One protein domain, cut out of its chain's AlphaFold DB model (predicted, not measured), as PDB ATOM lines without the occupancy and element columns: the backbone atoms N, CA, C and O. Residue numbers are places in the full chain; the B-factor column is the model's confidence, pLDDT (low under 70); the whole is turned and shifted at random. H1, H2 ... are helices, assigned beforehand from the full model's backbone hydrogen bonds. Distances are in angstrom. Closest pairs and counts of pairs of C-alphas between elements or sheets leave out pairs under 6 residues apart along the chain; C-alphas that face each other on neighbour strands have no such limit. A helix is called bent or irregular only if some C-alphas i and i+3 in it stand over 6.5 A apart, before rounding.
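What this domain is: This is residues 80 to 230 of the 232 residues of an uncharacterized protein of Enhygromyxa salina (UniProt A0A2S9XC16). Two groups of helices meet along H2: in one, H5 is the middle helix, with the long H6 crossing it on one side and H7 and the short H8 packed on it elsewhere; in the other, H1 packs on H2, H3 on H1 and H4 on H3. The long link from H4 to H5 runs between the groups. The printed part has 151 residues with eight named helices, H1 to H8 in chain order, and no named strand: all helix. It is compact, with a radius of gyration of the C-alphas of 15.5 A and spans of 44 by 43 by 28 A.

How they stand to each other: H6, residues 181 to 205, touches the hub H5, residues 155 to 173, at a steep tilt of 53 degrees, opposite ways; the closest C-alphas, of Glu 157 and Val 195, are 5.7 A apart. H7, residues 208 to 220, touches H5 at 35.1 degrees, only just steep, with C-alphas 160 and 219 closest at 5.9 A. H8, residues 224 to 228, touches H5, with C-alphas 167 and 224 closest at 5.9 A. H7 and H8 touch only at the corner. H2, residues 91 to 114, touches H5 with residues 107 to 114 alone, at 56 degrees, steep; C-alphas 114 and 166 are closest at 5.8 A. H1, residues 80 to 87, forms a hairpin with H2 at a shallow tilt of 20 degrees, C-alphas 82 and 105 closest at 5.5 A. H3, residues 118 to 130, touches H1, C-alphas 80 and 129 closest at 6.3 A, and forms a hairpin with H4, residues 134 to 143, C-alphas 127 and 140 closest at 5.7 A. H6 and H2 are apart. In H1, H3, H4, H5, H7 and H8 every O i to N i+4 pair is within hydrogen-bond range; in H2 16 of 20 are, in H6 13 of 21.

Where its parts are: H6 is 36.0 A long, H2 29.5 A and H5 26.3 A. H2 is irregular, with C-alphas 96 and 99 8.4 A apart and a kink of 94 degrees near residue 98; H6 is only just irregular, with C-alphas 186 and 189 6.50 A apart. C-alpha 80 is at (-27.150, -45.976, 51.790), C-alpha 205 at (3.316, -25.431, 39.008).

The domain as a whole: The C-alphas farthest apart, of Ala 130 and Lys 205, are 44.3 A apart. The printed part has no cut. The link from H4 to H5, 11 residues, is long. Residues 80 to 102 have pLDDT under 70; the mean of the printed part is 80.4.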
ATOM      1  N   ASP A  80     -26.279 -45.637  52.925       56.19
ATOM      2  CA  ASP A  80     -27.150 -45.976  51.790       56.19
ATOM      3  C   ASP A  80     -26.578 -45.578  50.412       56.19
ATOM      4  O   ASP A  80     -26.659 -46.340  49.452       56.19
ATOM      5  N   ILE A  81     -25.980 -44.385  50.270       62.78
ATOM      6  CA  ILE A  81     -25.390 -43.972  48.977       62.78
ATOM      7  C   ILE A  81     -24.081 -44.707  48.720       62.78
ATOM      8  O   ILE A  81     -23.762 -44.992  47.566       62.78
ATOM      9  N   ILE A  82     -23.319 -44.980  49.777       62.62
ATOM     10  CA  ILE A  82     -22.062 -45.715  49.676       62.62
ATOM     11  C   ILE A  82     -22.376 -47.138  49.201       62.62
ATOM     12  O   ILE A  82     -21.854 -47.541  48.168       62.62
ATOM     13  N   GLU A  83     -23.340 -47.814  49.827       64.38
ATOM     14  CA  GLU A  83     -23.785 -49.164  49.467       64.38
ATOM     15  C   GLU A  83     -24.365 -49.239  48.046       64.38
ATOM     16  O   GLU A  83     -24.049 -50.166  47.297       64.38
ATOM     17  N   VAL A  84     -25.176 -48.255  47.633       63.50
ATOM     18  CA  VAL A  84     -25.698 -48.177  46.257       63.50
ATOM     19  C   VAL A  84     -24.560 -47.976  45.265       63.50
ATOM     20  O   VAL A  84     -24.508 -48.656  44.244       63.50
ATOM     21  N   CYS A  85     -23.623 -47.069  45.538       66.88
ATOM     22  CA  CYS A  85     -22.520 -46.854  44.613       66.88
ATOM     23  C   CYS A  85     -21.578 -48.069  44.553       66.88
ATOM     24  O   CYS A  85     -21.109 -48.387  43.464       66.88
ATOM     25  N   GLU A  86     -21.368 -48.783  45.661       65.88
ATOM     26  CA  GLU A  86     -20.640 -50.058  45.718       65.88
ATOM     27  C   GLU A  86     -21.355 -51.174  44.931       65.88
ATOM     28  O   GLU A  86     -20.705 -51.931  44.210       65.88
ATOM     29  N   HIS A  87     -22.692 -51.250  44.989       63.66
ATOM     30  CA  HIS A  87     -23.495 -52.225  44.233       63.66
ATOM     31  C   HIS A  87     -23.433 -52.029  42.714       63.66
ATOM     32  O   HIS A  87     -23.604 -52.987  41.955       63.66
ATOM     33  N   LEU A  88     -23.221 -50.793  42.261       57.78
ATOM     34  CA  LEU A  88     -23.262 -50.422  40.846       57.78
ATOM     35  C   LEU A  88     -21.918 -50.551  40.136       57.78
ATOM     36  O   LEU A  88     -21.881 -50.444  38.909       57.78
ATOM     37  N   VAL A  89     -20.827 -50.802  40.864       56.91
ATOM     38  CA  VAL A  89     -19.554 -51.172  40.242       56.91
ATOM     39  C   VAL A  89     -19.609 -52.671  39.940       56.91
ATOM     40  O   VAL A  89     -19.652 -53.479  40.869       56.91
ATOM     41  N   PRO A  90     -19.602 -53.105  38.663       48.91
ATOM     42  CA  PRO A  90     -19.548 -54.523  38.349       48.91
ATOM     43  C   PRO A  90     -18.325 -55.130  39.039       48.91
ATOM     44  O   PRO A  90     -17.212 -54.619  38.905       48.91
ATOM     45  N   ARG A  91     -18.527 -56.227  39.772       43.59
ATOM     46  CA  ARG A  91     -17.507 -56.912  40.592       43.59
ATOM     47  C   ARG A  91     -16.219 -57.263  39.820       43.59
ATOM     48  O   ARG A  91     -15.176 -57.473  40.428       43.59
ATOM     49  N   GLU A  92     -16.299 -57.295  38.492       45.75
ATOM     50  CA  GLU A  92     -15.209 -57.549  37.542       45.75
ATOM     51  C   GLU A  92     -14.330 -56.309  37.257       45.75
ATOM     52  O   GLU A  92     -13.175 -56.467  36.879       45.75
ATOM     53  N   VAL A  93     -14.834 -55.088  37.486       49.94
ATOM     54  CA  VAL A  93     -14.092 -53.808  37.393       49.94
ATOM     55  C   VAL A  93     -13.605 -53.353  38.778       49.94
ATOM     56  O   VAL A  93     -12.544 -52.749  38.908       49.94
ATOM     57  N   ALA A  94     -14.345 -53.702  39.836       47.06
ATOM     58  CA  ALA A  94     -14.027 -53.347  41.222       47.06
ATOM     59  C   ALA A  94     -12.745 -54.010  41.769       47.06
ATOM     60  O   ALA A  94     -12.147 -53.491  42.706       47.06
ATOM     61  N   ALA A  95     -12.291 -55.130  41.193       47.28
ATOM     62  CA  ALA A  95     -11.077 -55.815  41.650       47.28
ATOM     63  C   ALA A  95      -9.786 -55.001  41.408       47.28
ATOM     64  O   ALA A  95      -8.859 -55.110  42.207       47.28
ATOM     65  N   ASP A  96      -9.761 -54.152  40.372       48.53
ATOM     66  CA  ASP A  96      -8.668 -53.199  40.104       48.53
ATOM     67  C   ASP A  96      -8.987 -51.771  40.598       48.53
ATOM     68  O   ASP A  96      -8.080 -50.960  40.762       48.53
ATOM     69  N   ALA A  97     -10.263 -51.458  40.867       52.66
ATOM     70  CA  ALA A  97     -10.746 -50.108  41.185       52.66
ATOM     71  C   ALA A  97     -11.251 -49.914  42.628       52.66
ATOM     72  O   ALA A  97     -11.765 -48.844  42.945       52.66
ATOM     73  N   GLY A  98     -11.143 -50.922  43.502       58.50
ATOM     74  CA  GLY A  98     -11.829 -50.944  44.803       58.50
ATOM     75  C   GLY A  98     -11.589 -49.703  45.671       58.50
ATOM     76  O   GLY A  98     -12.526 -49.174  46.247       58.50
ATOM     77  N   GLN A  99     -10.368 -49.160  45.694       61.16
ATOM     78  CA  GLN A  99     -10.072 -47.947  46.473       61.16
ATOM     79  C   GLN A  99     -10.566 -46.650  45.809       61.16
ATOM     80  O   GLN A  99     -10.992 -45.727  46.510       61.16
ATOM     81  N   ASP A 100     -10.538 -46.580  44.476       64.00
ATOM     82  CA  ASP A 100     -10.972 -45.402  43.720       64.00
ATOM     83  C   ASP A 100     -12.500 -45.285  43.700       64.00
ATOM     84  O   ASP A 100     -13.042 -44.186  43.845       64.00
ATOM     85  N   ALA A 101     -13.204 -46.414  43.580       66.50
ATOM     86  CA  ALA A 101     -14.656 -46.470  43.678       66.50
ATOM     87  C   ALA A 101     -15.122 -45.928  45.035       66.50
ATOM     88  O   ALA A 101     -15.829 -44.922  45.068       66.50
ATOM     89  N   ASP A 102     -14.628 -46.485  46.143       68.00
ATOM     90  CA  ASP A 102     -14.995 -46.069  47.502       68.00
ATOM     91  C   ASP A 102     -14.759 -44.575  47.753       68.00
ATOM     92  O   ASP A 102     -15.514 -43.908  48.470       68.00
ATOM     93  N   ALA A 103     -13.680 -44.020  47.198       70.44
ATOM     94  CA  ALA A 103     -13.389 -42.599  47.307       70.44
ATOM     95  C   ALA A 103     -14.390 -41.743  46.524       70.44
ATOM     96  O   ALA A 103     -14.935 -40.773  47.060       70.44
ATOM     97  N   VAL A 104     -14.692 -42.129  45.282       74.31
ATOM     98  CA  VAL A 104     -15.698 -41.460  44.449       74.31
ATOM     99  C   VAL A 104     -17.070 -41.491  45.126       74.31
ATOM    100  O   VAL A 104     -17.744 -40.457  45.162       74.31
ATOM    101  N   CYS A 105     -17.460 -42.625  45.709       76.25
ATOM    102  CA  CYS A 105     -18.723 -42.791  46.428       76.25
ATOM    103  C   CYS A 105     -18.799 -41.861  47.641       76.25
ATOM    104  O   CYS A 105     -19.737 -41.070  47.772       76.25
ATOM    105  N   ARG A 106     -17.766 -41.877  48.493       75.38
ATOM    106  CA  ARG A 106     -17.702 -41.029  49.694       75.38
ATOM    107  C   ARG A 106     -17.698 -39.541  49.366       75.38
ATOM    108  O   ARG A 106     -18.295 -38.753  50.102       75.38
ATOM    109  N   ARG A 107     -17.044 -39.142  48.274       76.44
ATOM    110  CA  ARG A 107     -17.076 -37.764  47.769       76.44
ATOM    111  C   ARG A 107     -18.481 -37.368  47.329       76.44
ATOM    112  O   ARG A 107     -18.983 -36.320  47.727       76.44
ATOM    113  N   GLN A 108     -19.121 -38.198  46.508       77.00
ATOM    114  CA  GLN A 108     -20.462 -37.919  45.990       77.00
ATOM    115  C   GLN A 108     -21.489 -37.808  47.114       77.00
ATOM    116  O   GLN A 108     -22.288 -36.874  47.099       77.00
ATOM    117  N   HIS A 109     -21.422 -38.700  48.107       78.56
ATOM    118  CA  HIS A 109     -22.244 -38.619  49.308       78.56
ATOM    119  C   HIS A 109     -22.062 -37.268  50.017       78.56
ATOM    120  O   HIS A 109     -23.038 -36.550  50.222       78.56
ATOM    121  N   ARG A 110     -20.820 -36.886  50.352       78.56
ATOM    122  CA  ARG A 110     -20.524 -35.635  51.076       78.56
ATOM    123  C   ARG A 110     -21.031 -34.393  50.354       78.56
ATOM    124  O   ARG A 110     -21.711 -33.564  50.949       78.56
ATOM    125  N   ILE A 111     -20.739 -34.289  49.060       82.19
ATOM    126  CA  ILE A 111     -21.195 -33.169  48.230       82.19
ATOM    127  C   ILE A 111     -22.725 -33.120  48.200       82.19
ATOM    128  O   ILE A 111     -23.317 -32.055  48.360       82.19
ATOM    129  N   ALA A 112     -23.377 -34.266  48.004       78.81
ATOM    130  CA  ALA A 112     -24.827 -34.321  47.944       78.81
ATOM    131  C   ALA A 112     -25.473 -33.957  49.287       78.81
ATOM    132  O   ALA A 112     -26.471 -33.248  49.291       78.81
ATOM    133  N   GLN A 113     -24.895 -34.374  50.407       78.12
ATOM    134  CA  GLN A 113     -25.396 -34.025  51.729       78.12
ATOM    135  C   GLN A 113     -25.273 -32.520  52.016       78.12
ATOM    136  O   GLN A 113     -26.237 -31.908  52.463       78.12
ATOM    137  N   VAL A 114     -24.111 -31.915  51.740       83.94
ATOM    138  CA  VAL A 114     -23.835 -30.507  52.082       83.94
ATOM    139  C   VAL A 114     -24.565 -29.534  51.161       83.94
ATOM    140  O   VAL A 114     -25.146 -28.559  51.628       83.94
ATOM    141  N   PHE A 115     -24.546 -29.769  49.848       85.19
ATOM    142  CA  PHE A 115     -25.019 -28.784  48.867       85.19
ATOM    143  C   PHE A 115     -26.494 -28.934  48.487       85.19
ATOM    144  O   PHE A 115     -26.936 -28.452  47.435       85.19
ATOM    145  N   ARG A 116     -27.271 -29.602  49.341       84.56
ATOM    146  CA  ARG A 116     -28.708 -29.797  49.170       84.56
ATOM    147  C   ARG A 116     -29.443 -29.465  50.460       84.56
ATOM    148  O   ARG A 116     -29.017 -29.891  51.529       84.56
ATOM    149  N   PRO A 117     -30.598 -28.792  50.371       76.94
ATOM    150  CA  PRO A 117     -31.533 -28.743  51.482       76.94
ATOM    151  C   PRO A 117     -31.900 -30.157  51.958       76.94
ATOM    152  O   PRO A 117     -32.003 -31.089  51.157       76.94
ATOM    153  N   ILE A 118     -32.178 -30.318  53.255       72.38
ATOM    154  CA  ILE A 118     -32.416 -31.638  53.869       72.38
ATOM    155  C   ILE A 118     -33.560 -32.433  53.209       72.38
ATOM    156  O   ILE A 118     -33.520 -33.661  53.162       72.38
ATOM    157  N   GLY A 119     -34.585 -31.740  52.697       72.19
ATOM    158  CA  GLY A 119     -35.703 -32.365  51.983       72.19
ATOM    159  C   GLY A 119     -35.274 -32.967  50.643       72.19
ATOM    160  O   GLY A 119     -35.645 -34.097  50.322       72.19
ATOM    161  N   ASP A 120     -34.428 -32.252  49.907       78.62
ATOM    162  CA  ASP A 120     -33.911 -32.688  48.608       78.62
ATOM    163  C   ASP A 120     -32.891 -33.814  48.779       78.62
ATOM    164  O   ASP A 120     -32.876 -34.765  47.999       78.62
ATOM    165  N   TRP A 121     -32.086 -33.751  49.844       78.06
ATOM    166  CA  TRP A 121     -31.181 -34.827  50.238       78.06
ATOM    167  C   TRP A 121     -31.928 -36.133  50.529       78.06
ATOM    168  O   TRP A 121     -31.609 -37.164  49.942       78.06
ATOM    169  N   LYS A 122     -32.961 -36.098  51.381       78.19
ATOM    170  CA  LYS A 122     -33.762 -37.295  51.699       78.19
ATOM    171  C   LYS A 122     -34.437 -37.877  50.460       78.19
ATOM    172  O   LYS A 122     -34.512 -39.094  50.317       78.19
ATOM    173  N   THR A 123     -34.897 -37.012  49.558       83.94
ATOM    174  CA  THR A 123     -35.495 -37.424  48.282       83.94
ATOM    175  C   THR A 123     -34.468 -38.119  47.387       83.94
ATOM    176  O   THR A 123     -34.756 -39.180  46.834       83.94
ATOM    177  N   LEU A 124     -33.254 -37.568  47.289       82.25
ATOM    178  CA  LEU A 124     -32.153 -38.186  46.556       82.25
ATOM    179  C   LEU A 124     -31.770 -39.543  47.156       82.25
ATOM    180  O   LEU A 124     -31.693 -40.517  46.418       82.25
ATOM    181  N   ALA A 125     -31.563 -39.619  48.473       76.19
ATOM    182  CA  ALA A 125     -31.175 -40.853  49.156       76.19
ATOM    183  C   ALA A 125     -32.214 -41.968  48.949       76.19
ATOM    184  O   ALA A 125     -31.856 -43.080  48.571       76.19
ATOM    185  N   ALA A 126     -33.508 -41.654  49.088       80.81
ATOM    186  CA  ALA A 126     -34.582 -42.611  48.824       80.81
ATOM    187  C   ALA A 126     -34.616 -43.073  47.356       80.81
ATOM    188  O   ALA A 126     -34.853 -44.248  47.085       80.81
ATOM    189  N   CYS A 127     -34.367 -42.164  46.408       83.44
ATOM    190  CA  CYS A 127     -34.276 -42.506  44.988       83.44
ATOM    191  C   CYS A 127     -33.076 -43.423  44.709       83.44
ATOM    192  O   CYS A 127     -33.217 -44.426  44.012       83.44
ATOM    193  N   LEU A 128     -31.917 -43.113  45.298       79.38
ATOM    194  CA  LEU A 128     -30.701 -43.908  45.153       79.38
ATOM    195  C   LEU A 128     -30.865 -45.309  45.755       79.38
ATOM    196  O   LEU A 128     -30.517 -46.283  45.102       79.38
ATOM    197  N   GLY A 129     -31.486 -45.436  46.929       77.06
ATOM    198  CA  GLY A 129     -31.787 -46.743  47.528       77.06
ATOM    199  C   GLY A 129     -32.779 -47.595  46.724       77.06
ATOM    200  O   GLY A 129     -32.870 -48.801  46.940       77.06
ATOM    201  N   ALA A 130     -33.531 -46.995  45.796       80.88
ATOM    202  CA  ALA A 130     -34.495 -47.693  44.948       80.88
ATOM    203  C   ALA A 130     -33.948 -48.063  43.557       80.88
ATOM    204  O   ALA A 130     -34.614 -48.805  42.831       80.88
ATOM    205  N   THR A 131     -32.780 -47.548  43.158       75.94
ATOM    206  CA  THR A 131     -32.189 -47.819  41.840       75.94
ATOM    207  C   THR A 131     -31.078 -48.864  41.911       75.94
ATOM    208  O   THR A 131     -30.363 -48.972  42.900       75.94
ATOM    209  N   THR A 132     -30.934 -49.644  40.840       73.62
ATOM    210  CA  THR A 132     -29.942 -50.723  40.716       73.62
ATOM    211  C   THR A 132     -29.108 -50.609  39.441       73.62
ATOM    212  O   THR A 132     -28.416 -51.556  39.074       73.62
ATOM    213  N   ASP A 133     -29.175 -49.477  38.738       71.00
ATOM    214  CA  ASP A 133     -28.406 -49.247  37.519       71.00
ATOM    215  C   ASP A 133     -27.926 -47.790  37.392       71.00
ATOM    216  O   ASP A 133     -28.433 -46.871  38.039       71.00
ATOM    217  N   VAL A 134     -26.919 -47.584  36.538       71.06
ATOM    218  CA  VAL A 134     -26.279 -46.273  36.326       71.06
ATOM    219  C   VAL A 134     -27.267 -45.238  35.778       71.06
ATOM    220  O   VAL A 134     -27.226 -44.078  36.185       71.06
ATOM    221  N   ALA A 135     -28.185 -45.646  34.898       73.38
ATOM    222  CA  ALA A 135     -29.154 -44.726  34.309       73.38
ATOM    223  C   ALA A 135     -30.149 -44.215  35.363       73.38
ATOM    224  O   ALA A 135     -30.519 -43.040  35.349       73.38
ATOM    225  N   GLY A 136     -30.549 -45.065  36.307       78.50
ATOM    226  CA  GLY A 136     -31.393 -44.675  37.426       78.50
ATOM    227  C   GLY A 136     -30.679 -43.767  38.431       78.50
ATOM    228  O   GLY A 136     -31.287 -42.803  38.894       78.50
ATOM    229  N   VAL A 137     -29.381 -43.961  38.692       74.69
ATOM    230  CA  VAL A 137     -28.586 -43.005  39.494       74.69
ATOM    231  C   VAL A 137     -28.561 -41.623  38.854       74.69
ATOM    232  O   VAL A 137     -28.801 -40.621  39.536       74.69
ATOM    233  N   ASP A 138     -28.306 -41.548  37.550       76.25
ATOM    234  CA  ASP A 138     -28.298 -40.275  36.832       76.25
ATOM    235  C   ASP A 138     -29.691 -39.631  36.820       76.25
ATOM    236  O   ASP A 138     -29.816 -38.425  37.042       76.25
ATOM    237  N   ALA A 139     -30.755 -40.426  36.673       82.19
ATOM    238  CA  ALA A 139     -32.128 -39.942  36.785       82.19
ATOM    239  C   ALA A 139     -32.426 -39.358  38.179       82.19
ATOM    240  O   ALA A 139     -32.989 -38.265  38.272       82.19
ATOM    241  N   CYS A 140     -31.995 -40.019  39.259       83.25
ATOM    242  CA  CYS A 140     -32.133 -39.507  40.625       83.25
ATOM    243  C   CYS A 140     -31.406 -38.167  40.814       83.25
ATOM    244  O   CYS A 140     -31.951 -37.231  41.412       83.25
ATOM    245  N   ARG A 141     -30.195 -38.044  40.260       81.06
ATOM    246  CA  ARG A 141     -29.387 -36.811  40.294       81.06
ATOM    247  C   ARG A 141     -29.980 -35.676  39.469       81.06
ATOM    248  O   ARG A 141     -29.801 -34.519  39.828       81.06
ATOM    249  N   LEU A 142     -30.658 -35.984  38.369       83.56
ATOM    250  CA  LEU A 142     -31.352 -34.984  37.557       83.56
ATOM    251  C   LEU A 142     -32.644 -34.512  38.233       83.56
ATOM    252  O   LEU A 142     -32.933 -33.318  38.230       83.56
ATOM    253  N   ALA A 143     -33.397 -35.433  38.839       85.31
ATOM    254  CA  ALA A 143     -34.651 -35.132  39.533       85.31
ATOM    255  C   ALA A 143     -34.439 -34.300  40.802       85.31
ATOM    256  O   ALA A 143     -35.297 -33.513  41.195       85.31
ATOM    257  N   THR A 144     -33.278 -34.456  41.429       81.56
ATOM    258  CA  THR A 144     -32.856 -33.643  42.559       81.56
ATOM    259  C   THR A 144     -31.535 -32.992  42.167       81.56
ATOM    260  O   THR A 144     -30.499 -33.625  42.302       81.56
ATOM    261  N   PRO A 145     -31.473 -31.737  41.700       78.62
ATOM    262  CA  PRO A 145     -30.200 -31.070  41.408       78.62
ATOM    263  C   PRO A 145     -29.553 -30.467  42.666       78.62
ATOM    264  O   PRO A 145     -30.242 -30.073  43.604       78.62
ATOM    265  N   SER A 146     -28.219 -30.403  42.698       82.19
ATOM    266  CA  SER A 146     -27.490 -29.670  43.746       82.19
ATOM    267  C   SER A 146     -27.804 -28.173  43.658       82.19
ATOM    268  O   SER A 146     -27.951 -27.635  42.559       82.19
ATOM    269  N   SER A 147     -27.856 -27.478  44.798       84.81
ATOM    270  CA  SER A 147     -28.041 -26.014  44.824       84.81
ATOM    271  C   SER A 147     -26.811 -25.256  44.300       84.81
ATOM    272  O   SER A 147     -26.911 -24.120  43.812       84.81
ATOM    273  N   VAL A 148     -25.652 -25.914  44.367       85.88
ATOM    274  CA  VAL A 148     -24.375 -25.464  43.808       85.88
ATOM    275  C   VAL A 148     -24.007 -26.392  42.655       85.88
ATOM    276  O   VAL A 148     -23.813 -27.592  42.856       85.88
ATOM    277  N   ALA A 149     -23.949 -25.843  41.444       86.25
ATOM    278  CA  ALA A 149     -23.592 -26.592  40.246       86.25
ATOM    279  C   ALA A 149     -22.070 -26.560  40.013       86.25
ATOM    280  O   ALA A 149     -21.446 -25.532  40.289       86.25
ATOM    281  N   PRO A 150     -21.477 -27.647  39.488       88.25
ATOM    282  CA  PRO A 150     -20.077 -27.653  39.076       88.25
ATOM    283  C   PRO A 150     -19.841 -26.721  37.876       88.25
ATOM    284  O   PRO A 150     -20.748 -26.472  37.079       88.25
ATOM    285  N   ILE A 151     -18.603 -26.247  37.724       91.69
ATOM    286  CA  ILE A 151     -18.162 -25.446  36.577       91.69
ATOM    287  C   ILE A 151     -17.882 -26.398  35.412       91.69
ATOM    288  O   ILE A 151     -17.025 -27.280  35.506       91.69
ATOM    289  N   ALA A 152     -18.636 -26.241  34.322       89.81
ATOM    290  CA  ALA A 152     -18.676 -27.199  33.218       89.81
ATOM    291  C   ALA A 152     -17.327 -27.347  32.497       89.81
ATOM    292  O   ALA A 152     -16.993 -28.431  32.023       89.81
ATOM    293  N   GLU A 153     -16.535 -26.279  32.446       93.75
ATOM    294  CA  GLU A 153     -15.210 -26.243  31.827       93.75
ATOM    295  C   GLU A 153     -14.166 -27.039  32.630       93.75
ATOM    296  O   GLU A 153     -13.166 -27.501  32.073       93.75
ATOM    297  N   HIS A 154     -14.392 -27.215  33.936       93.38
ATOM    298  CA  HIS A 154     -13.453 -27.822  34.883       93.38
ATOM    299  C   HIS A 154     -14.176 -28.798  35.830       93.38
ATOM    300  O   HIS A 154     -14.239 -28.570  37.043       93.38
ATOM    301  N   PRO A 155     -14.762 -29.892  35.303       90.00
ATOM    302  CA  PRO A 155     -15.649 -30.759  36.075       90.00
ATOM    303  C   PRO A 155     -14.918 -31.527  37.182       90.00
ATOM    304  O   PRO A 155     -15.484 -31.743  38.254       90.00
ATOM    305  N   ARG A 156     -13.656 -31.921  36.954       89.69
ATOM    306  CA  ARG A 156     -12.865 -32.645  37.957       89.69
ATOM    307  C   ARG A 156     -12.448 -31.722  39.096       89.69
ATOM    308  O   ARG A 156     -12.680 -32.047  40.254       89.69
ATOM    309  N   GLU A 157     -11.901 -30.557  38.771       93.50
ATOM    310  CA  GLU A 157     -11.494 -29.545  39.749       93.50
ATOM    311  C   GLU A 157     -12.695 -29.048  40.546       93.50
ATOM    312  O   GLU A 157     -12.610 -28.930  41.764       93.50
ATOM    313  N   SER A 158     -13.843 -28.860  39.888       93.38
ATOM    314  CA  SER A 158     -15.101 -28.551  40.570       93.38
ATOM    315  C   SER A 158     -15.457 -29.625  41.595       93.38
ATOM    316  O   SER A 158     -15.797 -29.298  42.726       93.38
ATOM    317  N   GLY A 159     -15.343 -30.905  41.230       89.44
ATOM    318  CA  GLY A 159     -15.588 -32.017  42.148       89.44
ATOM    319  C   GLY A 159     -14.656 -32.007  43.363       89.44
ATOM    320  O   GLY A 159     -15.117 -32.223  44.482       89.44
ATOM    321  N   VAL A 160     -13.371 -31.709  43.161       90.69
ATOM    322  CA  VAL A 160     -12.376 -31.591  44.241       90.69
ATOM    323  C   VAL A 160     -12.661 -30.390  45.143       90.69
ATOM    324  O   VAL A 160     -12.696 -30.532  46.362       90.69
ATOM    325  N   CYS A 161     -12.936 -29.222  44.569       93.06
ATOM    326  CA  CYS A 161     -13.268 -28.017  45.326       93.06
ATOM    327  C   CYS A 161     -14.562 -28.171  46.125       93.06
ATOM    328  O   CYS A 161     -14.611 -27.819  47.299       93.06
ATOM    329  N   MET A 162     -15.608 -28.743  45.524       92.12
ATOM    330  CA  MET A 162     -16.846 -29.040  46.244       92.12
ATOM    331  C   MET A 162     -16.610 -30.044  47.375       92.12
ATOM    332  O   MET A 162     -17.189 -29.893  48.444       92.12
ATOM    333  N   HIS A 163     -15.742 -31.040  47.182       89.88
ATOM    334  CA  HIS A 163     -15.367 -31.976  48.244       89.88
ATOM    335  C   HIS A 163     -14.669 -31.282  49.416       89.88
ATOM    336  O   HIS A 163     -15.059 -31.494  50.561       89.88
ATOM    337  N   LEU A 164     -13.692 -30.418  49.138       89.81
ATOM    338  CA  LEU A 164     -12.998 -29.621  50.154       89.81
ATOM    339  C   LEU A 164     -13.954 -28.705  50.920       89.81
ATOM    340  O   LEU A 164     -13.942 -28.686  52.146       89.81
ATOM    341  N   LEU A 165     -14.830 -27.998  50.206       90.88
ATOM    342  CA  LEU A 165     -15.850 -27.156  50.826       90.88
ATOM    343  C   LEU A 165     -16.810 -27.989  51.690       90.88
ATOM    344  O   LEU A 165     -17.155 -27.573  52.792       90.88
ATOM    345  N   ALA A 166     -17.209 -29.179  51.230       88.88
ATOM    346  CA  ALA A 166     -18.049 -30.084  52.011       88.88
ATOM    347  C   ALA A 166     -17.344 -30.579  53.283       88.88
ATOM    348  O   ALA A 166     -17.969 -30.626  54.339       88.88
ATOM    349  N   LEU A 167     -16.049 -30.902  53.201       84.50
ATOM    350  CA  LEU A 167     -15.221 -31.253  54.356       84.50
ATOM    351  C   LEU A 167     -15.193 -30.127  55.390       84.50
ATOM    352  O   LEU A 167     -15.502 -30.375  56.551       84.50
ATOM    353  N   SER A 168     -14.903 -28.897  54.962       87.88
ATOM    354  CA  SER A 168     -14.891 -27.728  55.846       87.88
ATOM    355  C   SER A 168     -16.239 -27.516  56.533       87.88
ATOM    356  O   SER A 168     -16.289 -27.319  57.741       87.88
ATOM    357  N   VAL A 169     -17.345 -27.621  55.791       86.88
ATOM    358  CA  VAL A 169     -18.689 -27.461  56.362       86.88
ATOM    359  C   VAL A 169     -18.993 -28.544  57.398       86.88
ATOM    360  O   VAL A 169     -19.529 -28.229  58.458       86.88
ATOM    361  N   VAL A 170     -18.663 -29.806  57.114       83.06
ATOM    362  CA  VAL A 170     -18.902 -30.919  58.049       83.06
ATOM    363  C   VAL A 170     -18.044 -30.783  59.308       83.06
ATOM    364  O   VAL A 170     -18.506 -31.086  60.405       83.06
ATOM    365  N   GLU A 171     -16.810 -30.302  59.187       83.50
ATOM    366  CA  GLU A 171     -15.937 -30.063  60.341       83.50
ATOM    367  C   GLU A 171     -16.405 -28.882  61.199       83.50
ATOM    368  O   GLU A 171     -16.326 -28.947  62.425       83.50
ATOM    369  N   GLU A 172     -16.920 -27.819  60.579       84.25
ATOM    370  CA  GLU A 172     -17.395 -26.627  61.291       84.25
ATOM    371  C   GLU A 172     -18.777 -26.815  61.925       84.25
ATOM    372  O   GLU A 172     -19.019 -26.342  63.037       84.25
ATOM    373  N   LEU A 173     -19.700 -27.471  61.217       82.00
ATOM    374  CA  LEU A 173     -21.117 -27.550  61.591       82.00
ATOM    375  C   LEU A 173     -21.548 -28.942  62.067       82.00
ATOM    376  O   LEU A 173     -22.654 -29.093  62.590       82.00
ATOM    377  N   GLY A 174     -20.692 -29.952  61.913       76.00
ATOM    378  CA  GLY A 174     -20.973 -31.338  62.270       76.00
ATOM    379  C   GLY A 174     -21.490 -32.199  61.103       76.00
ATOM    380  O   GLY A 174     -21.570 -31.741  59.965       76.00
ATOM    381  N   PRO A 175     -21.854 -33.470  61.377       71.75
ATOM    382  CA  PRO A 175     -22.195 -34.488  60.371       71.75
ATOM    383  C   PRO A 175     -23.318 -34.144  59.417       71.75
ATOM    384  O   PRO A 175     -23.304 -34.585  58.276       71.75
ATOM    385  N   GLU A 176     -24.345 -33.471  59.927       71.12
ATOM    386  CA  GLU A 176     -25.601 -33.240  59.224       71.12
ATOM    387  C   GLU A 176     -25.823 -31.733  59.104       71.12
ATOM    388  O   GLU A 176     -26.733 -31.182  59.731       71.12
ATOM    389  N   PRO A 177     -24.962 -31.028  58.346       74.62
ATOM    390  CA  PRO A 177     -25.060 -29.589  58.243       74.62
ATOM    391  C   PRO A 177     -26.373 -29.226  57.552       74.62
ATOM    392  O   PRO A 177     -26.663 -29.657  56.436       74.62
ATOM    393  N   MET A 178     -27.182 -28.413  58.225       74.44
ATOM    394  CA  MET A 178     -28.411 -27.876  57.658       74.44
ATOM    395  C   MET A 178     -28.133 -26.480  57.119       74.44
ATOM    396  O   MET A 178     -28.142 -25.504  57.866       74.44
ATOM    397  N   LEU A 179     -27.878 -26.394  55.817       81.81
ATOM    398  CA  LEU A 179     -27.691 -25.122  55.131       81.81
ATOM    399  C   LEU A 179     -29.000 -24.687  54.472       81.81
ATOM    400  O   LEU A 179     -29.647 -25.464  53.766       81.81
ATOM    401  N   ASP A 180     -29.393 -23.435  54.696       81.19
ATOM    402  CA  ASP A 180     -30.467 -22.827  53.921       81.19
ATOM    403  C   ASP A 180     -29.987 -22.437  52.510       81.19
ATOM    404  O   ASP A 180     -28.793 -22.420  52.194       81.19
ATOM    405  N   ALA A 181     -30.939 -22.123  51.631       79.56
ATOM    406  CA  ALA A 181     -30.640 -21.783  50.244       79.56
ATOM    407  C   ALA A 181     -29.795 -20.503  50.094       79.56
ATOM    408  O   ALA A 181     -29.038 -20.390  49.128       79.56
ATOM    409  N   ALA A 182     -29.910 -19.548  51.024       82.94
ATOM    410  CA  ALA A 182     -29.131 -18.313  50.983       82.94
ATOM    411  C   ALA A 182     -27.657 -18.612  51.276       82.94
ATOM    412  O   ALA A 182     -26.787 -18.192  50.515       82.94
ATOM    413  N   ARG A 183     -27.390 -19.439  52.290       83.88
ATOM    414  CA  ARG A 183     -26.043 -19.895  52.626       83.88
ATOM    415  C   ARG A 183     -25.435 -20.732  51.506       83.88
ATOM    416  O   ARG A 183     -24.264 -20.560  51.186       83.88
ATOM    417  N   LEU A 184     -26.229 -21.586  50.856       84.06
ATOM    418  CA  LEU A 184     -25.790 -22.364  49.691       84.06
ATOM    419  C   LEU A 184     -25.391 -21.480  48.498       84.06
ATOM    420  O   LEU A 184     -24.467 -21.824  47.759       84.06
ATOM    421  N   ALA A 185     -26.037 -20.326  48.312       84.25
ATOM    422  CA  ALA A 185     -25.698 -19.399  47.235       84.25
ATOM    423  C   ALA A 185     -24.302 -18.771  47.403       84.25
ATOM    424  O   ALA A 185     -23.640 -18.495  46.399       84.25
ATOM    425  N   GLU A 186     -23.827 -18.605  48.642       87.25
ATOM    426  CA  GLU A 186     -22.496 -18.063  48.948       87.25
ATOM    427  C   GLU A 186     -21.351 -18.982  48.494       87.25
ATOM    428  O   GLU A 186     -20.242 -18.511  48.256       87.25
ATOM    429  N   PHE A 187     -21.603 -20.281  48.305       89.19
ATOM    430  CA  PHE A 187     -20.565 -21.222  47.873       89.19
ATOM    431  C   PHE A 187     -20.221 -21.119  46.388       89.19
ATOM    432  O   PHE A 187     -19.175 -21.611  45.982       89.19
ATOM    433  N   ARG A 188     -21.064 -20.492  45.560       89.31
ATOM    434  CA  ARG A 188     -20.780 -20.341  44.122       89.31
ATOM    435  C   ARG A 188     -19.506 -19.533  43.840       89.31
ATOM    436  O   ARG A 188     -18.674 -20.048  43.098       89.31
ATOM    437  N   PRO A 189     -19.317 -18.317  44.396       91.50
ATOM    438  CA  PRO A 189     -18.058 -17.596  44.219       91.50
ATOM    439  C   PRO A 189     -16.870 -18.352  44.828       91.50
ATOM    440  O   PRO A 189     -15.833 -18.439  44.186       91.50
ATOM    441  N   LEU A 190     -17.039 -19.005  45.986       93.00
ATOM    442  CA  LEU A 190     -15.970 -19.805  46.605       93.00
ATOM    443  C   LEU A 190     -15.537 -20.992  45.733       93.00
ATOM    444  O   LEU A 190     -14.352 -21.300  45.635       93.00
ATOM    445  N   LEU A 191     -16.496 -21.655  45.082       92.69
ATOM    446  CA  LEU A 191     -16.219 -22.721  44.127       92.69
ATOM    447  C   LEU A 191     -15.437 -22.184  42.924       92.69
ATOM    448  O   LEU A 191     -14.472 -22.819  42.508       92.69
ATOM    449  N   ALA A 192     -15.832 -21.028  42.386       92.56
ATOM    450  CA  ALA A 192     -15.130 -20.398  41.273       92.56
ATOM    451  C   ALA A 192     -13.688 -20.031  41.639       92.56
ATOM    452  O   ALA A 192     -12.778 -20.409  40.906       92.56
ATOM    453  N   ASP A 193     -13.477 -19.400  42.792       94.12
ATOM    454  CA  ASP A 193     -12.145 -19.012  43.268       94.12
ATOM    455  C   ASP A 193     -11.250 -20.239  43.515       94.12
ATOM    456  O   ASP A 193     -10.081 -20.258  43.129       94.12
ATOM    457  N   CYS A 194     -11.803 -21.308  44.102       95.25
ATOM    458  CA  CYS A 194     -11.073 -22.558  44.309       95.25
ATOM    459  C   CYS A 194     -10.665 -23.213  42.980       95.25
ATOM    460  O   CYS A 194      -9.514 -23.619  42.812       95.25
ATOM    461  N   VAL A 195     -11.595 -23.307  42.023       95.00
ATOM    462  CA  VAL A 195     -11.314 -23.889  40.703       95.00
ATOM    463  C   VAL A 195     -10.286 -23.045  39.955       95.00
ATOM    464  O   VAL A 195      -9.373 -23.610  39.353       95.00
ATOM    465  N   ASP A 196     -10.394 -21.718  40.022       93.75
ATOM    466  CA  ASP A 196      -9.437 -20.809  39.398       93.75
ATOM    467  C   ASP A 196      -8.027 -21.032  39.952       93.75
ATOM    468  O   ASP A 196      -7.096 -21.246  39.175       93.75
ATOM    469  N   SER A 197      -7.873 -21.121  41.277       93.12
ATOM    470  CA  SER A 197      -6.573 -21.401  41.893       93.12
ATOM    471  C   SER A 197      -6.029 -22.787  41.515       93.12
ATOM    472  O   SER A 197      -4.864 -22.916  41.126       93.12
ATOM    473  N   LEU A 198      -6.868 -23.833  41.498       92.44
ATOM    474  CA  LEU A 198      -6.434 -25.165  41.054       92.44
ATOM    475  C   LEU A 198      -5.964 -25.177  39.593       92.44
ATOM    476  O   LEU A 198      -5.006 -25.880  39.261       92.44
ATOM    477  N   VAL A 199      -6.645 -24.454  38.706       91.94
ATOM    478  CA  VAL A 199      -6.375 -24.468  37.261       91.94
ATOM    479  C   VAL A 199      -5.232 -23.531  36.881       91.94
ATOM    480  O   VAL A 199      -4.395 -23.890  36.047       91.94
ATOM    481  N   ASN A 200      -5.189 -22.330  37.451       89.12
ATOM    482  CA  ASN A 200      -4.228 -21.302  37.071       89.12
ATOM    483  C   ASN A 200      -2.953 -21.329  37.904       89.12
ATOM    484  O   ASN A 200      -1.891 -21.052  37.342       89.12
ATOM    485  N   ASP A 201      -3.022 -21.730  39.171       89.06
ATOM    486  CA  ASP A 201      -1.848 -21.751  40.038       89.06
ATOM    487  C   ASP A 201      -1.262 -23.159  40.108       89.06
ATOM    488  O   ASP A 201      -0.131 -23.385  39.670       89.06
ATOM    489  N   GLU A 202      -2.031 -24.123  40.610       87.19
ATOM    490  CA  GLU A 202      -1.491 -25.446  40.942       87.19
ATOM    491  C   GLU A 202      -1.186 -26.277  39.702       87.19
ATOM    492  O   GLU A 202      -0.066 -26.762  39.546       87.19
ATOM    493  N   ARG A 203      -2.102 -26.354  38.734       87.38
ATOM    494  CA  ARG A 203      -1.852 -27.086  37.480       87.38
ATOM    495  C   ARG A 203      -0.647 -26.553  36.697       87.38
ATOM    496  O   ARG A 203      -0.044 -27.292  35.928       87.38
ATOM    497  N   ARG A 204      -0.301 -25.268  36.834       85.44
ATOM    498  CA  ARG A 204       0.866 -24.691  36.141       85.44
ATOM    499  C   ARG A 204       2.175 -25.003  36.854       85.44
ATOM    500  O   ARG A 204       3.194 -25.171  36.187       85.44
ATOM    501  N   LYS A 205       2.155 -25.058  38.187       89.25
ATOM    502  CA  LYS A 205       3.316 -25.431  39.008       89.25
ATOM    503  C   LYS A 205       3.595 -26.928  38.917       89.25
ATOM    504  O   LYS A 205       4.752 -27.343  38.875       89.25
ATOM    505  N   LEU A 206       2.531 -27.721  38.881       83.62
ATOM    506  CA  LEU A 206       2.574 -29.170  38.933       83.62
ATOM    507  C   LEU A 206       2.537 -29.744  37.525       83.62
ATOM    508  O   LEU A 206       1.636 -29.470  36.741       83.62
ATOM    509  N   GLY A 207       3.520 -30.580  37.190       88.25
ATOM    510  CA  GLY A 207       3.452 -31.356  35.955       88.25
ATOM    511  C   GLY A 207       2.164 -32.202  35.906       88.25
ATOM    512  O   GLY A 207       1.628 -32.549  36.961       88.25
ATOM    513  N   PRO A 208       1.679 -32.606  34.716       89.44
ATOM    514  CA  PRO A 208       0.373 -33.263  34.572       89.44
ATOM    515  C   PRO A 208       0.162 -34.487  35.475       89.44
ATOM    516  O   PRO A 208      -0.926 -34.681  36.013       89.44
ATOM    517  N   SER A 209       1.211 -35.295  35.671       88.88
ATOM    518  CA  SER A 209       1.166 -36.483  36.535       88.88
ATOM    519  C   SER A 209       1.029 -36.132  38.018       88.88
ATOM    520  O   SER A 209       0.243 -36.760  38.727       88.88
ATOM    521  N   ASN A 210       1.775 -35.131  38.488       92.19
ATOM    522  CA  ASN A 210       1.749 -34.718  39.890       92.19
ATOM    523  C   ASN A 210       0.412 -34.059  40.215       92.19
ATOM    524  O   ASN A 210      -0.240 -34.448  41.173       92.19
ATOM    525  N   TYR A 211      -0.077 -33.195  39.323       92.38
ATOM    526  CA  TYR A 211      -1.396 -32.586  39.454       92.38
ATOM    527  C   TYR A 211      -2.518 -33.630  39.545       92.38
ATOM    528  O   TYR A 211      -3.368 -33.563  40.429       92.38
ATOM    529  N   ALA A 212      -2.505 -34.643  38.672       90.75
ATOM    530  CA  ALA A 212      -3.492 -35.720  38.721       90.75
ATOM    531  C   ALA A 212      -3.415 -36.537  40.024       90.75
ATOM    532  O   ALA A 212      -4.457 -36.958  40.532       90.75
ATOM    533  N   THR A 213      -2.205 -36.738  40.555       90.81
ATOM    534  CA  THR A 213      -1.959 -37.451  41.821       90.81
ATOM    535  C   THR A 213      -2.441 -36.637  43.020       90.81
ATOM    536  O   THR A 213      -3.118 -37.176  43.891       90.81
ATOM    537  N   MET A 214      -2.158 -35.333  43.036       92.88
ATOM    538  CA  MET A 214      -2.641 -34.397  44.048       92.88
ATOM    539  C   MET A 214      -4.174 -34.392  44.087       92.88
ATOM    540  O   MET A 214      -4.754 -34.591  45.153       92.88
ATOM    541  N   LEU A 215      -4.840 -34.241  42.932       91.19
ATOM    542  CA  LEU A 215      -6.305 -34.279  42.868       91.19
ATOM    543  C   LEU A 215      -6.851 -35.609  43.403       91.19
ATOM    544  O   LEU A 215      -7.737 -35.583  44.248       91.19
ATOM    545  N   ALA A 216      -6.292 -36.752  42.990       88.75
ATOM    546  CA  ALA A 216      -6.719 -38.068  43.480       88.75
ATOM    547  C   ALA A 216      -6.559 -38.217  45.002       88.75
ATOM    548  O   ALA A 216      -7.445 -38.741  45.676       88.75
ATOM    549  N   CYS A 217      -5.464 -37.702  45.565       89.81
ATOM    550  CA  CYS A 217      -5.262 -37.687  47.010       89.81
ATOM    551  C   CYS A 217      -6.336 -36.856  47.732       89.81
ATOM    552  O   CYS A 217      -6.905 -37.305  48.728       89.81
ATOM    553  N   VAL A 218      -6.670 -35.668  47.219       89.50
ATOM    554  CA  VAL A 218      -7.709 -34.827  47.831       89.50
ATOM    555  C   VAL A 218      -9.089 -35.481  47.706       89.50
ATOM    556  O   VAL A 218      -9.886 -35.419  48.639       89.50
ATOM    557  N   GLU A 219      -9.369 -36.156  46.588       86.06
ATOM    558  CA  GLU A 219     -10.633 -36.868  46.353       86.06
ATOM    559  C   GLU A 219     -10.905 -37.946  47.417       86.06
ATOM    560  O   GLU A 219     -12.063 -38.157  47.785       86.06
ATOM    561  N   VAL A 220      -9.860 -38.593  47.946       83.88
ATOM    562  CA  VAL A 220      -9.996 -39.636  48.978       83.88
ATOM    563  C   VAL A 220      -9.955 -39.088  50.409       83.88
ATOM    564  O   VAL A 220     -10.293 -39.811  51.350       83.88
ATOM    565  N   ALA A 221      -9.574 -37.821  50.596       85.56
ATOM    566  CA  ALA A 221      -9.391 -37.226  51.914       85.56
ATOM    567  C   ALA A 221     -10.686 -37.249  52.746       85.56
ATOM    568  O   ALA A 221     -11.794 -36.992  52.254       85.56
ATOM    569  N   THR A 222     -10.553 -37.570  54.032       83.88
ATOM    570  CA  THR A 222     -11.663 -37.628  54.999       83.88
ATOM    571  C   THR A 222     -11.789 -36.390  55.872       83.88
ATOM    572  O   THR A 222     -12.849 -36.185  56.454       83.88
ATOM    573  N   THR A 223     -10.746 -35.563  55.912       85.44
ATOM    574  CA  THR A 223     -10.687 -34.297  56.650       85.44
ATOM    575  C   THR A 223      -9.992 -33.234  55.802       85.44
ATOM    576  O   THR A 223      -9.257 -33.570  54.865       85.44
ATOM    577  N   THR A 224     -10.194 -31.957  56.122       87.00
ATOM    578  CA  THR A 224      -9.444 -30.852  55.503       87.00
ATOM    579  C   THR A 224      -7.944 -31.006  55.755       87.00
ATOM    580  O   THR A 224      -7.149 -30.881  54.829       87.00
ATOM    581  N   ALA A 225      -7.558 -31.416  56.966       87.00
ATOM    582  CA  ALA A 225      -6.165 -31.667  57.333       87.00
ATOM    583  C   ALA A 225      -5.510 -32.806  56.526       87.00
ATOM    584  O   ALA A 225      -4.317 -32.746  56.234       87.00
ATOM    585  N   ASP A 226      -6.257 -33.855  56.166       86.81
ATOM    586  CA  ASP A 226      -5.739 -34.917  55.294       86.81
ATOM    587  C   ASP A 226      -5.559 -34.415  53.861       86.81
ATOM    588  O   ASP A 226      -4.558 -34.737  53.222       86.81
ATOM    589  N   ALA A 227      -6.489 -33.589  53.379       87.06
ATOM    590  CA  ALA A 227      -6.387 -32.984  52.061       87.06
ATOM    591  C   ALA A 227      -5.189 -32.024  51.949       87.06
ATOM    592  O   ALA A 227      -4.496 -32.029  50.937       87.06
ATOM    593  N   GLU A 228      -4.889 -31.255  52.998       88.56
ATOM    594  CA  GLU A 228      -3.719 -30.362  53.057       88.56
ATOM    595  C   GLU A 228      -2.375 -31.105  53.011       88.56
ATOM    596  O   GLU A 228      -1.356 -30.532  52.629       88.56
ATOM    597  N   ARG A 229      -2.350 -32.383  53.404       91.69
ATOM    598  CA  ARG A 229      -1.143 -33.223  53.347       91.69
ATOM    599  C   ARG A 229      -0.909 -33.837  51.972       91.69
ATOM    600  O   ARG A 229       0.122 -34.489  51.785       91.69
ATOM    601  N   CYS A 230      -1.843 -33.676  51.038       88.69
ATOM    602  CA  CYS A 230      -1.686 -34.225  49.706       88.69
ATOM    603  C   CYS A 230      -0.472 -33.606  49.010       88.69
ATOM    604  O   CYS A 230      -0.298 -32.386  49.045       88.69
TER     605      CYS A 230